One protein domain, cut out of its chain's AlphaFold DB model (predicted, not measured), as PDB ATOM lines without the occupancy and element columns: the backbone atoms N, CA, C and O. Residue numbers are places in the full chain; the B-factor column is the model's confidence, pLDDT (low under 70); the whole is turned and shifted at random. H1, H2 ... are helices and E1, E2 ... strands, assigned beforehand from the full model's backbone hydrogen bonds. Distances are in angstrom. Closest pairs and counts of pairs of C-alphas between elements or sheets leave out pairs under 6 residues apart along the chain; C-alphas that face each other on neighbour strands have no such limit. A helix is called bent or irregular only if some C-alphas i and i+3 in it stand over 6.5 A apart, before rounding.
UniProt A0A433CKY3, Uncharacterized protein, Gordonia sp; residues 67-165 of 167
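What this domain is: This is residues 67 to 165 of the 167 residues of an uncharacterized protein of Gordonia sp (UniProt A0A433CKY3). A strongly twisted sheet of five antiparallel strands has two short helices, H2 and H3, over one face, while a third, H1, only grazes the sheet with its residues 67 to 71, and a long link, residues 136 to 154, loops out between E3 and E4. E2 and E3 lie nearest the middle of the body. The printed part has 99 residues with three named helices and then five named strands, H1 H2 H3 E1 E2 E3 E4 E5; the sheet's order is E1 E2 E3 E5 E4. The class is mixed, helices and strands, with under half of the residues in named elements. The whole is compact, with a radius of gyration of the C-alphas of 11.9 A, and rounded, spanning 28 by 25 by 22 A.

Where its parts are: H1, residues 67 to 72, begins with C-alpha 67 at (99.235, 133.868, 30.644). H2 is residues 74 to 81, 10.5 A long. H3, residues 96 to 101, is irregular: C-alphas 97 and 100 are 7.3 A apart. E1 is residues 106 to 109. E2, residues 118 to 125, is 18.8 A long and bends by 76 degrees at residue 122. E3, residues 129 to 135, is 18.4 A long. E4 is residues 155 to 158. E5, residues 161 to 164, ends with C-alpha 164 at (105.363, 141.776, 26.099).

How they stand to each other: E1, E2 and E3 form a meander, each strand the antiparallel neighbour of the one before. In the hairpin of E1 and E2, N 119 and O 108 are 2.8 A apart. In the hairpin of E2 and E3, N 118 and O 135 are 2.8 A apart. Between E3 and E5, N 132 and O 164 are 2.8 A apart, and in the hairpin of E4 and E5, N 157 and O 161 are 2.8 A apart. H2 and H3 are on the same face, at heights over the sheet of 9.3 A and 8.9 A. H2 runs across the strands, at 87 degrees to E3 on the local plane. H2 and H3 touch, their closest C-alphas those of Ala 80 and Leu 98 at 6.6 A. H1 only grazes the sheet, with its residues 67 to 71. Every O i to N i+4 pair is within hydrogen-bond range in H1 and H2; H3 has 0 of 2, but 2 of 3 O i to N i+3 pairs.

The domain as a whole: The two C-alphas farthest apart, those of Leu 75 and Pro 127, are 32.4 A apart. The printed part has no cut. The links H2 to H3 and E3 to E4 are long. The mean pLDDT of the printed part is 94.6, and no printed residue is under 70.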
ATOM      1  N   ARG A  67      99.198 135.220  31.221       93.44
ATOM      2  CA  ARG A  67      99.235 133.868  30.644       93.44
ATOM      3  C   ARG A  67      97.894 133.147  30.772       93.44
ATOM      4  O   ARG A  67      97.474 132.489  29.824       93.44
ATOM      5  N   GLY A  68      97.220 133.277  31.916       91.31
ATOM      6  CA  GLY A  68      95.911 132.667  32.140       91.31
ATOM      7  C   GLY A  68      94.839 133.267  31.232       91.31
ATOM      8  O   GLY A  68      94.111 132.520  30.578       91.31
ATOM      9  N   TRP A  69      94.789 134.599  31.132       91.94
ATOM     10  CA  TRP A  69      93.854 135.302  30.251       91.94
ATOM     11  C   TRP A  69      94.021 134.862  28.796       91.94
ATOM     12  O   TRP A  69      93.037 134.526  28.131       91.94
ATOM     13  N   PHE A  70      95.272 134.796  28.329       94.69
ATOM     14  CA  PHE A  70      95.586 134.300  26.995       94.69
ATOM     15  C   PHE A  70      95.151 132.844  26.806       94.69
ATOM     16  O   PHE A  70      94.505 132.528  25.813       94.69
ATOM     17  N   ALA A  71      95.460 131.959  27.759       94.81
ATOM     18  CA  ALA A  71      95.120 130.542  27.667       94.81
ATOM     19  C   ALA A  71      93.603 130.313  27.555       94.81
ATOM     20  O   ALA A  71      93.164 129.550  26.695       94.81
ATOM     21  N   VAL A  72      92.802 131.013  28.365       93.06
ATOM     22  CA  VAL A  72      91.330 130.928  28.329       93.06
ATOM     23  C   VAL A  72      90.767 131.461  27.010       93.06
ATOM     24  O   VAL A  72      89.824 130.894  26.462       93.06
ATOM     25  N   ASN A  73      91.366 132.518  26.461       94.06
ATOM     26  CA  ASN A  73      90.902 133.162  25.232       94.06
ATOM     27  C   ASN A  73      91.636 132.694  23.970       94.06
ATOM     28  O   ASN A  73      91.439 133.281  22.904       94.06
ATOM     29  N   ARG A  74      92.455 131.635  24.050       95.81
ATOM     30  CA  ARG A  74      93.375 131.239  22.975       95.81
ATOM     31  C   ARG A  74      92.672 131.103  21.630       95.81
ATOM     32  O   ARG A  74      93.099 131.701  20.655       95.81
ATOM     33  N   LEU A  75      91.550 130.387  21.579       96.50
ATOM     34  CA  LEU A  75      90.792 130.188  20.336       96.50
ATOM     35  C   LEU A  75      90.302 131.500  19.707       96.50
ATOM     36  O   LEU A  75      90.190 131.596  18.486       96.50
ATOM     37  N   MET A  76      89.990 132.502  20.527       96.94
ATOM     38  CA  MET A  76      89.530 133.804  20.050       96.94
ATOM     39  C   MET A  76      90.705 134.648  19.558       96.94
ATOM     40  O   MET A  76      90.576 135.304  18.528       96.94
ATOM     41  N   PHE A  77      91.864 134.554  20.215       97.44
ATOM     42  CA  PHE A  77      93.116 135.134  19.727       97.44
ATOM     43  C   PHE A  77      93.557 134.526  18.392       97.44
ATOM     44  O   PHE A  77      93.855 135.279  17.470       97.44
ATOM     45  N   GLU A  78      93.507 133.199  18.229       98.06
ATOM     46  CA  GLU A  78      93.832 132.538  16.952       98.06
ATOM     47  C   GLU A  78      92.912 133.033  15.820       98.06
ATOM     48  O   GLU A  78      93.371 133.344  14.724       98.06
ATOM     49  N   LYS A  79      91.608 133.200  16.089       97.81
ATOM     50  CA  LYS A  79      90.681 133.819  15.124       97.81
ATOM     51  C   LYS A  79      91.038 135.277  14.845       97.81
ATOM     52  O   LYS A  79      91.025 135.695  13.689       97.81
ATOM     53  N   ALA A  80      91.360 136.049  15.877       97.44
ATOM     54  CA  ALA A  80      91.709 137.457  15.741       97.44
ATOM     55  C   ALA A  80      93.014 137.666  14.953       97.44
ATOM     56  O   ALA A  80      93.113 138.637  14.210       97.44
ATOM     57  N   ALA A  81      93.972 136.737  15.029       97.25
ATOM     58  CA  ALA A  81      95.218 136.772  14.256       97.25
ATOM     59  C   ALA A  81      95.011 136.673  12.734       97.25
ATOM     60  O   ALA A  81      95.874 137.105  11.972       97.25
ATOM     61  N   THR A  82      93.863 136.152  12.285       96.62
ATOM     62  CA  THR A  82      93.499 136.094  10.857       96.62
ATOM     63  C   THR A  82      92.909 137.400  10.322       96.62
ATOM     64  O   THR A  82      92.742 137.547   9.111       96.62
ATOM     65  N   VAL A  83      92.581 138.349  11.203       96.81
ATOM     66  CA  VAL A  83      92.032 139.651  10.811       96.81
ATOM     67  C   VAL A  83      93.140 140.501  10.201       96.81
ATOM     68  O   VAL A  83      94.254 140.554  10.723       96.81
ATOM     69  N   ASP A  84      92.820 141.191   9.107       96.31
ATOM     70  CA  ASP A  84      93.728 142.154   8.493       96.31
ATOM     71  C   ASP A  84      93.965 143.356   9.432       96.31
ATOM     72  O   ASP A  84      93.025 144.117   9.701       96.31
ATOM     73  N   PRO A  85      95.199 143.556   9.937       95.50
ATOM     74  CA  PRO A  85      95.528 144.684  10.800       95.50
ATOM     75  C   PRO A  85      95.544 146.022  10.058       95.50
ATOM     76  O   PRO A  85      95.557 147.060  10.714       95.50
ATOM     77  N   GLY A  86      95.508 146.027   8.723       94.00
ATOM     78  CA  GLY A  86      95.637 147.244   7.929       94.00
ATOM     79  C   GLY A  86      97.031 147.865   8.011       94.00
ATOM     80  O   GLY A  86      97.989 147.244   8.461       94.00
ATOM     81  N   THR A  87      97.135 149.106   7.538       91.12
ATOM     82  CA  THR A  87      98.400 149.857   7.445       91.12
ATOM     83  C   THR A  87      98.512 150.994   8.459       91.12
ATOM     84  O   THR A  87      99.545 151.655   8.522       91.12
ATOM     85  N   ASP A  88      97.445 151.262   9.213       92.31
ATOM     86  CA  ASP A  88      97.431 152.315  10.226       92.31
ATOM     87  C   ASP A  88      98.357 151.949  11.389       92.31
ATOM     88  O   ASP A  88      98.415 150.790  11.800       92.31
ATOM     89  N   TYR A  89      99.013 152.950  11.983       91.56
ATOM     90  CA  TYR A  89      99.904 152.748  13.132       91.56
ATOM     91  C   TYR A  89      99.203 152.023  14.294       91.56
ATOM     92  O   TYR A  89      99.699 151.027  14.804       91.56
ATOM     93  N   TYR A  90      97.977 152.440  14.631       93.06
ATOM     94  CA  TYR A  90      97.133 151.782  15.641       93.06
ATOM     95  C   TYR A  90      96.281 150.628  15.082       93.06
ATOM     96  O   TYR A  90      95.327 150.174  15.725       93.06
ATOM     97  N   GLY A  91      96.577 150.188  13.859       95.56
ATOM     98  CA  GLY A  91      95.930 149.066  13.197       95.56
ATOM     99  C   GLY A  91      94.447 149.258  12.905       95.56
ATOM    100  O   GLY A  91      93.899 150.346  13.060       95.56
ATOM    101  N   ASN A  92      93.764 148.183  12.533       96.81
ATOM    102  CA  ASN A  92      92.344 148.152  12.195       96.81
ATOM    103  C   ASN A  92      91.482 147.661  13.353       96.81
ATOM    104  O   ASN A  92      91.938 146.986  14.274       96.81
ATOM    105  N   ARG A  93      90.183 147.982  13.298       97.00
ATOM    106  CA  ARG A  93      89.214 147.462  14.269       97.00
ATOM    107  C   ARG A  93      88.974 145.974  14.045       97.00
ATOM    108  O   ARG A  93      88.613 145.559  12.948       97.00
ATOM    109  N   LEU A  94      89.032 145.213  15.129       96.94
ATOM    110  CA  LEU A  94      88.568 143.837  15.165       96.94
ATOM    111  C   LEU A  94      87.050 143.761  14.903       96.94
ATOM    112  O   LEU A  94      86.300 144.700  15.240       96.94
ATOM    113  N   PRO A  95      86.567 142.630  14.352       97.00
ATOM    114  CA  PRO A  95      85.147 142.305  14.324       97.00
ATOM    115  C   PRO A  95      84.535 142.443  15.717       97.00
ATOM    116  O   PRO A  95      85.178 142.105  16.710       97.00
ATOM    117  N   LEU A  96      83.284 142.908  15.792       93.69
ATOM    118  CA  LEU A  96      82.589 143.180  17.055       93.69
ATOM    119  C   LEU A  96      82.771 142.091  18.138       93.69
ATOM    120  O   LEU A  96      83.135 142.467  19.250       93.69
ATOM    121  N   PRO A  97      82.612 140.779  17.849       93.94
ATOM    122  CA  PRO A  97      82.750 139.744  18.877       93.94
ATOM    123  C   PRO A  97      84.182 139.547  19.396       93.94
ATOM    124  O   PRO A  97      84.357 138.889  20.410       93.94
ATOM    125  N   LEU A  98      85.200 140.092  18.725       95.69
ATOM    126  CA  LEU A  98      86.614 139.941  19.091       95.69
ATOM    127  C   LEU A  98      87.202 141.205  19.725       95.69
ATOM    128  O   LEU A  98      88.329 141.185  20.208       95.69
ATOM    129  N   ARG A  99      86.454 142.315  19.755       94.25
ATOM    130  CA  ARG A  99      86.969 143.601  20.250       94.25
ATOM    131  C   ARG A  99      87.371 143.582  21.720       94.25
ATOM    132  O   ARG A  99      88.219 144.373  22.104       94.25
ATOM    133  N   TYR A 100      86.792 142.696  22.524       91.12
ATOM    134  CA  TYR A 100      87.124 142.579  23.945       91.12
ATOM    135  C   TYR A 100      88.551 142.054  24.193       91.12
ATOM    136  O   TYR A 100      89.069 142.201  25.294       91.12
ATOM    137  N   LEU A 101      89.198 141.463  23.180       93.94
ATOM    138  CA  LEU A 101      90.548 140.903  23.285       93.94
ATOM    139  C   LEU A 101      91.656 141.959  23.311       93.94
ATOM    140  O   LEU A 101      92.814 141.604  23.496       93.94
ATOM    141  N   SER A 102      91.338 143.228  23.063       94.56
ATOM    142  CA  SER A 102      92.327 144.303  22.951       94.56
ATOM    143  C   SER A 102      91.725 145.635  23.380       94.56
ATOM    144  O   SER A 102      90.561 145.919  23.081       94.56
ATOM    145  N   VAL A 103      92.527 146.504  23.980       90.88
ATOM    146  CA  VAL A 103      92.147 147.893  24.227       90.88
ATOM    147  C   VAL A 103      91.849 148.593  22.905       90.88
ATOM    148  O   VAL A 103      92.571 148.479  21.917       90.88
ATOM    149  N   GLY A 104      90.708 149.280  22.868       89.06
ATOM    150  CA  GLY A 104      90.194 149.921  21.658       89.06
ATOM    151  C   GLY A 104      89.625 148.954  20.612       89.06
ATOM    152  O   GLY A 104      89.090 149.419  19.602       89.06
ATOM    153  N   GLY A 105      89.686 147.637  20.843       95.44
ATOM    154  CA  GLY A 105      89.184 146.624  19.919       95.44
ATOM    155  C   GLY A 105      89.912 146.632  18.581       95.44
ATOM    156  O   GLY A 105      89.245 146.601  17.545       95.44
ATOM    157  N   ARG A 106      91.243 146.753  18.593       96.62
ATOM    158  CA  ARG A 106      92.083 146.876  17.397       96.62
ATOM    159  C   ARG A 106      93.205 145.846  17.373       96.62
ATOM    160  O   ARG A 106      93.636 145.354  18.410       96.62
ATOM    161  N   VAL A 107      93.684 145.574  16.168       97.88
ATOM    162  CA  VAL A 107      94.887 144.787  15.905       97.88
ATOM    163  C   VAL A 107      95.769 145.562  14.938       97.88
ATOM    164  O   VAL A 107      95.281 146.018  13.905       97.88
ATOM    165  N   SER A 108      97.046 145.724  15.277       97.31
ATOM    166  CA  SER A 108      98.042 146.421  14.453       97.31
ATOM    167  C   SER A 108      99.118 145.469  13.943       97.31
ATOM    168  O   SER A 108      99.267 144.349  14.438       97.31
ATOM    169  N   SER A 109      99.835 145.890  12.903       96.69
ATOM    170  CA  SER A 109     100.989 145.171  12.362       96.69
ATOM    171  C   SER A 109     102.279 145.919  12.628       96.69
ATOM    172  O   SER A 109     102.285 147.140  12.744       96.69
ATOM    173  N   GLY A 110     103.383 145.180  12.631       93.06
ATOM    174  CA  GLY A 110     104.706 145.791  12.642       93.06
ATOM    175  C   GLY A 110     105.077 146.368  11.281       93.06
ATOM    176  O   GLY A 110     104.351 146.247  10.292       93.06
ATOM    177  N   VAL A 111     106.267 146.949  11.222       89.75
ATOM    178  CA  VAL A 111     106.878 147.457   9.992       89.75
ATOM    179  C   VAL A 111     108.188 146.725   9.704       89.75
ATOM    180  O   VAL A 111     108.763 146.067  10.573       89.75
ATOM    181  N   GLY A 112     108.660 146.813   8.458       91.31
ATOM    182  CA  GLY A 112     109.955 146.260   8.061       91.31
ATOM    183  C   GLY A 112     110.080 144.748   8.343       91.31
ATOM    184  O   GLY A 112     109.196 143.988   7.935       91.31
ATOM    185  N   PRO A 113     111.149 144.292   9.031       92.38
ATOM    186  CA  PRO A 113     111.360 142.876   9.364       92.38
ATOM    187  C   PRO A 113     110.271 142.243  10.246       92.38
ATOM    188  O   PRO A 113     110.193 141.018  10.326       92.38
ATOM    189  N   LEU A 114     109.440 143.061  10.900       94.94
ATOM    190  CA  LEU A 114     108.386 142.637  11.825       94.94
ATOM    191  C   LEU A 114     106.974 142.814  11.238       94.94
ATOM    192  O   LEU A 114     105.993 142.794  11.982       94.94
ATOM    193  N   ARG A 115     106.836 142.993   9.913       93.38
ATOM    194  CA  ARG A 115     105.526 143.234   9.265       93.38
ATOM    195  C   ARG A 115     104.513 142.100   9.438       93.38
ATOM    196  O   ARG A 115     103.306 142.292   9.282       93.38
ATOM    197  N   ASP A 116     105.007 140.888   9.657       94.38
ATOM    198  CA  ASP A 116     104.185 139.698   9.845       94.38
ATOM    199  C   ASP A 116     103.666 139.565  11.282       94.38
ATOM    200  O   ASP A 116     102.762 138.771  11.529       94.38
ATOM    201  N   THR A 117     104.173 140.380  12.208       97.75
ATOM    202  CA  THR A 117     103.682 140.441  13.581       97.75
ATOM    203  C   THR A 117     102.292 141.073  13.625       97.75
ATOM    204  O   THR A 117     102.003 142.037  12.911       97.75
ATOM    205  N   ARG A 118     101.420 140.537  14.478       98.06
ATOM    206  CA  ARG A 118     100.133 141.129  14.864       98.06
ATOM    207  C   ARG A 118     100.180 141.489  16.336       98.06
ATOM    208  O   ARG A 118     100.562 140.638  17.134       98.06
ATOM    209  N   PHE A 119      99.767 142.696  16.692       98.25
ATOM    210  CA  PHE A 119      99.772 143.175  18.069       98.25
ATOM    211  C   PHE A 119      98.358 143.451  18.579       98.25
ATOM    212  O   PHE A 119      97.554 144.117  17.924       98.25
ATOM    213  N   PHE A 120      98.080 142.922  19.770       97.94
ATOM    214  CA  PHE A 120      96.817 143.031  20.492       97.94
ATOM    215  C   PHE A 120      97.068 143.731  21.838       97.94
ATOM    216  O   PHE A 120      97.333 143.052  22.842       97.94
ATOM    217  N   PRO A 121      97.001 145.076  21.886       96.81
ATOM    218  CA  PRO A 121      97.305 145.832  23.097       96.81
ATOM    219  C   PRO A 121      96.303 145.495  24.205       96.81
ATOM    220  O   PRO A 121      95.098 145.507  23.970       96.81
ATOM    221  N   GLN A 122      96.781 145.202  25.412       95.19
ATOM    222  CA  GLN A 122      95.949 145.049  26.615       95.19
ATOM    223  C   GLN A 122      95.878 146.335  27.444       95.19
ATOM    224  O   GLN A 122      94.947 146.516  28.227       95.19
ATOM    225  N   TRP A 123      96.836 147.234  27.244       92.00
ATOM    226  CA  TRP A 123      96.846 148.595  27.760       92.00
ATOM    227  C   TRP A 123      97.613 149.496  26.791       92.00
ATOM    228  O   TRP A 123      98.412 149.009  25.992       92.00
ATOM    229  N   VAL A 124      97.331 150.797  26.851       91.75
ATOM    230  CA  VAL A 124      98.049 151.845  26.116       91.75
ATOM    231  C   VAL A 124      98.277 153.003  27.087       91.75
ATOM    232  O   VAL A 124      97.329 153.452  27.733       91.75
ATOM    233  N   GLY A 125      99.528 153.426  27.241       84.56
ATOM    234  CA  GLY A 125      99.971 154.541  28.072       84.56
ATOM    235  C   GLY A 125     100.091 155.852  27.291       84.56
ATOM    236  O   GLY A 125      99.963 155.891  26.071       84.56
ATOM    237  N   VAL A 126     100.326 156.944  28.021       73.88
ATOM    238  CA  VAL A 126     100.578 158.293  27.484       73.88
ATOM    239  C   VAL A 126     101.975 158.717  27.957       73.88
ATOM    240  O   VAL A 126     102.256 158.537  29.145       73.88
ATOM    241  N   PRO A 127     102.846 159.308  27.113       72.50
ATOM    242  CA  PRO A 127     102.589 159.832  25.767       72.50
ATOM    243  C   PRO A 127     102.430 158.778  24.667       72.50
ATOM    244  O   PRO A 127     101.587 158.991  23.810       72.50
ATOM    245  N   ASP A 128     103.163 157.668  24.735       78.88
ATOM    246  CA  ASP A 128     103.105 156.538  23.801       78.88
ATOM    247  C   ASP A 128     103.800 155.352  24.499       78.88
ATOM    248  O   ASP A 128     105.004 155.399  24.757       78.88
ATOM    249  N   ASP A 129     103.019 154.350  24.908       89.44
ATOM    250  CA  ASP A 129     103.501 153.084  25.470       89.44
ATOM    251  C   ASP A 129     102.386 152.027  25.342       89.44
ATOM    252  O   ASP A 129     101.202 152.382  25.349       89.44
ATOM    253  N   ALA A 130     102.703 150.742  25.239       94.44
ATOM    254  CA  ALA A 130     101.707 149.679  25.278       94.44
ATOM    255  C   ALA A 130     102.319 148.328  25.637       94.44
ATOM    256  O   ALA A 130     103.459 148.009  25.317       94.44
ATOM    257  N   GLY A 131     101.483 147.467  26.206       96.50
ATOM    258  CA  GLY A 131     101.798 146.065  26.428       96.50
ATOM    259  C   GLY A 131     100.650 145.191  25.968       96.50
ATOM    260  O   GLY A 131      99.479 145.589  25.989       96.50
ATOM    261  N   GLY A 132     100.963 143.980  25.530       97.31
ATOM    262  CA  GLY A 132      99.951 143.080  25.015       97.31
ATOM    263  C   GLY A 132     100.472 141.758  24.489       97.31
ATOM    264  O   GLY A 132     101.573 141.303  24.812       97.31
ATOM    265  N   TYR A 133      99.635 141.137  23.665       98.19
ATOM    266  CA  TYR A 133      99.942 139.875  23.009       98.19
ATOM    267  C   TYR A 133     100.400 140.122  21.582       98.19
ATOM    268  O   TYR A 133      99.820 140.944  20.870       98.19
ATOM    269  N   LEU A 134     101.414 139.378  21.160       98.38
ATOM    270  CA  LEU A 134     101.954 139.426  19.811       98.38
ATOM    271  C   LEU A 134     101.827 138.050  19.167       98.38
ATOM    272  O   LEU A 134     102.191 137.043  19.775       98.38
ATOM    273  N   TYR A 135     101.345 138.007  17.932       98.38
ATOM    274  CA  TYR A 135     101.405 136.816  17.093       98.38
ATOM    275  C   TYR A 135     102.446 137.027  16.004       98.38
ATOM    276  O   TYR A 135     102.296 137.920  15.171       98.38
ATOM    277  N   ARG A 136     103.496 136.207  16.013       97.50
ATOM    278  CA  ARG A 136     104.556 136.193  15.008       97.50
ATOM    279  C   ARG A 136     105.009 134.747  14.768       97.50
ATOM    280  O   ARG A 136     105.793 134.207  15.552       97.50
ATOM    281  N   PRO A 137     104.541 134.091  13.692       95.50
ATOM    282  CA  PRO A 137     104.907 132.705  13.413       95.50
ATOM    283  C   PRO A 137     106.369 132.551  12.965       95.50
ATOM    284  O   PRO A 137     106.921 131.461  13.078       95.50
ATOM    285  N   SER A 138     107.008 133.623  12.480       95.31
ATOM    286  CA  SER A 138     108.399 133.606  12.009       95.31
ATOM    287  C   SER A 138     109.457 133.642  13.119       95.31
ATOM    288  O   SER A 138     110.628 133.404  12.830       95.31
ATOM    289  N   GLY A 139     109.084 133.911  14.377       95.12
ATOM    290  CA  GLY A 139     110.020 133.907  15.506       95.12
ATOM    291  C   GLY A 139     109.714 134.952  16.578       95.12
ATOM    292  O   GLY A 139     108.609 135.484  16.646       95.12
ATOM    293  N   SER A 140     110.708 135.230  17.427       96.62
ATOM    294  CA  SER A 140     110.620 136.216  18.517       96.62
ATOM    295  C   SER A 140     110.254 137.609  17.987       96.62
ATOM    296  O   SER A 140     110.907 138.062  17.050       96.62
ATOM    297  N   PRO A 141     109.257 138.319  18.538       97.38
ATOM    298  CA  PRO A 141     108.904 139.676  18.128       97.38
ATOM    299  C   PRO A 141     109.755 140.747  18.838       97.38
ATOM    300  O   PRO A 141     109.313 141.884  18.976       97.38
ATOM    301  N   GLU A 142     110.945 140.390  19.319       97.62
ATOM    302  CA  GLU A 142     111.885 141.333  19.924       97.62
ATOM    303  C   GLU A 142     112.162 142.520  18.981       97.62
ATOM    304  O   GLU A 142     112.312 142.354  17.766       97.62
ATOM    305  N   GLY A 143     112.166 143.730  19.539       96.56
ATOM    306  CA  GLY A 143     112.274 144.987  18.800       96.56
ATOM    307  C   GLY A 143     110.971 145.471  18.154       96.56
ATOM    308  O   GLY A 143     110.995 146.460  17.424       96.56
ATOM    309  N   PHE A 144     109.831 144.808  18.383       97.38
ATOM    310  CA  PHE A 144     108.532 145.302  17.918       97.38
ATOM    311  C   PHE A 144     108.142 146.598  18.634       97.38
ATOM    312  O   PHE A 144     108.181 146.648  19.860       97.38
ATOM    313  N   ASP A 145     107.721 147.610  17.874       96.25
ATOM    314  CA  ASP A 145     107.220 148.883  18.399       96.25
ATOM    315  C   ASP A 145     105.767 148.751  18.896       96.25
ATOM    316  O   ASP A 145     104.819 148.715  18.109       96.25
ATOM    317  N   MET A 146     105.593 148.673  20.214       95.75
ATOM    318  CA  MET A 146     104.306 148.654  20.911       95.75
ATOM    319  C   MET A 146     103.853 150.084  21.226       95.75
ATOM    320  O   MET A 146     103.653 150.445  22.379       95.75
ATOM    321  N   TYR A 147     103.687 150.901  20.188       94.62
ATOM    322  CA  TYR A 147     103.261 152.299  20.310       94.62
ATOM    323  C   TYR A 147     104.216 153.154  21.144       94.62
ATOM    324  O   TYR A 147     103.796 153.751  22.121       94.62
ATOM    325  N   GLY A 148     105.498 153.186  20.792       91.56
ATOM    326  CA  GLY A 148     106.540 153.970  21.459       91.56
ATOM    327  C   GLY A 148     107.440 153.158  22.392       91.56
ATOM    328  O   GLY A 148     108.574 153.570  22.639       91.56
ATOM    329  N   GLN A 149     106.993 151.986  22.856       92.56
ATOM    330  CA  GLN A 149     107.807 151.058  23.647       92.56
ATOM    331  C   GLN A 149     108.228 149.851  22.815       92.56
ATOM    332  O   GLN A 149     107.399 149.121  22.276       92.56
ATOM    333  N   LEU A 150     109.534 149.594  22.750       95.75
ATOM    334  CA  LEU A 150     110.050 148.394  22.102       95.75
ATOM    335  C   LEU A 150     109.799 147.159  22.968       95.75
ATOM    336  O   LEU A 150     109.950 147.183  24.189       95.75
ATOM    337  N   CYS A 151     109.462 146.049  22.323       96.69
ATOM    338  CA  CYS A 151     109.410 144.763  22.994       96.69
ATOM    339  C   CYS A 151     110.825 144.191  23.183       96.69
ATOM    340  O   CYS A 151     111.416 143.702  22.225       96.69
ATOM    341  N   GLU A 152     111.363 144.246  24.402       95.25
ATOM    342  CA  GLU A 152     112.745 143.822  24.695       95.25
ATOM    343  C   GLU A 152     112.860 142.370  25.187       95.25
ATOM    344  O   GLU A 152     113.787 141.668  24.804       95.25
ATOM    345  N   ASP A 153     111.914 141.893  26.000       95.31
ATOM    346  CA  ASP A 153     111.946 140.539  26.582       95.31
ATOM    347  C   ASP A 153     110.624 139.798  26.310       95.31
ATOM    348  O   ASP A 153     109.760 139.683  27.189       95.31
ATOM    349  N   PRO A 154     110.384 139.360  25.057       96.88
ATOM    350  CA  PRO A 154     109.147 138.683  24.706       96.88
ATOM    351  C   PRO A 154     109.083 137.298  25.355       96.88
ATOM    352  O   PRO A 154     109.859 136.393  25.043       96.88
ATOM    353  N   ALA A 155     108.068 137.070  26.187       97.06
ATOM    354  CA  ALA A 155     107.833 135.756  26.773       97.06
ATOM    355  C   ALA A 155     106.937 134.904  25.862       97.06
ATOM    356  O   ALA A 155     105.814 135.287  25.528       97.06
ATOM    357  N   SER A 156     107.419 133.718  25.483       97.19
ATOM    358  CA  SER A 156     106.674 132.794  24.622       97.19
ATOM    359  C   SER A 156     105.424 132.233  25.309       97.19
ATOM    360  O   SER A 156     105.453 131.832  26.475       97.19
ATOM    361  N   LEU A 157     104.329 132.167  24.551       96.81
ATOM    362  CA  LEU A 157     103.045 131.547  24.905       96.81
ATOM    363  C   LEU A 157     102.747 130.296  24.050       96.81
ATOM    364  O   LEU A 157     101.689 129.673  24.186       96.81
ATOM    365  N   GLY A 158     103.674 129.927  23.158       96.56
ATOM    366  CA  GLY A 158     103.570 128.782  22.252       96.56
ATOM    367  C   GLY A 158     102.680 129.018  21.023       96.56
ATOM    368  O   GLY A 158     101.676 129.729  21.065       96.56
ATOM    369  N   GLY A 159     103.027 128.374  19.903       96.06
ATOM    370  CA  GLY A 159     102.285 128.487  18.638       96.06
ATOM    371  C   GLY A 159     102.436 129.849  17.953       96.06
ATOM    372  O   GLY A 159     101.471 130.358  17.403       96.06
ATOM    373  N   GLY A 160     103.622 130.464  18.037       97.19
ATOM    374  CA  GLY A 160     103.890 131.790  17.463       97.19
ATOM    375  C   GLY A 160     103.355 132.960  18.292       97.19
ATOM    376  O   GLY A 160     103.458 134.103  17.859       97.19
ATOM    377  N   TRP A 161     102.795 132.693  19.473       98.38
ATOM    378  CA  TRP A 161     102.293 133.716  20.381       98.38
ATOM    379  C   TRP A 161     103.316 134.108  21.438       98.38
ATOM    380  O   TRP A 161     104.035 133.262  21.973       98.38
ATOM    381  N   TRP A 162     103.314 135.392  21.772       98.38
ATOM    382  CA  TRP A 162     104.218 136.026  22.718       98.38
ATOM    383  C   TRP A 162     103.461 137.056  23.556       98.38
ATOM    384  O   TRP A 162     102.428 137.578  23.135       98.38
ATOM    385  N   THR A 163     103.981 137.363  24.737       97.62
ATOM    386  CA  THR A 163     103.529 138.484  25.564       97.62
ATOM    387  C   THR A 163     104.684 139.436  25.810       97.62
ATOM    388  O   THR A 163     105.819 138.996  25.992       97.62
ATOM    389  N   CYS A 164     104.386 140.729  25.837       96.94
ATOM    390  CA  CYS A 164     105.363 141.776  26.099       96.94
ATOM    391  C   CYS A 164     104.680 142.964  26.783       96.94
ATOM    392  O   CYS A 164     103.502 143.217  26.538       96.94
ATOM    393  N   GLY A 165     105.370 143.636  27.707       93.50
ATOM    394  CA  GLY A 165     104.773 144.727  28.491       93.50
ATOM    395  C   GLY A 165     103.624 144.299  29.426       93.50
ATOM    396  O   GLY A 165     102.885 145.149  29.909       93.50
TER     397      GLY A 165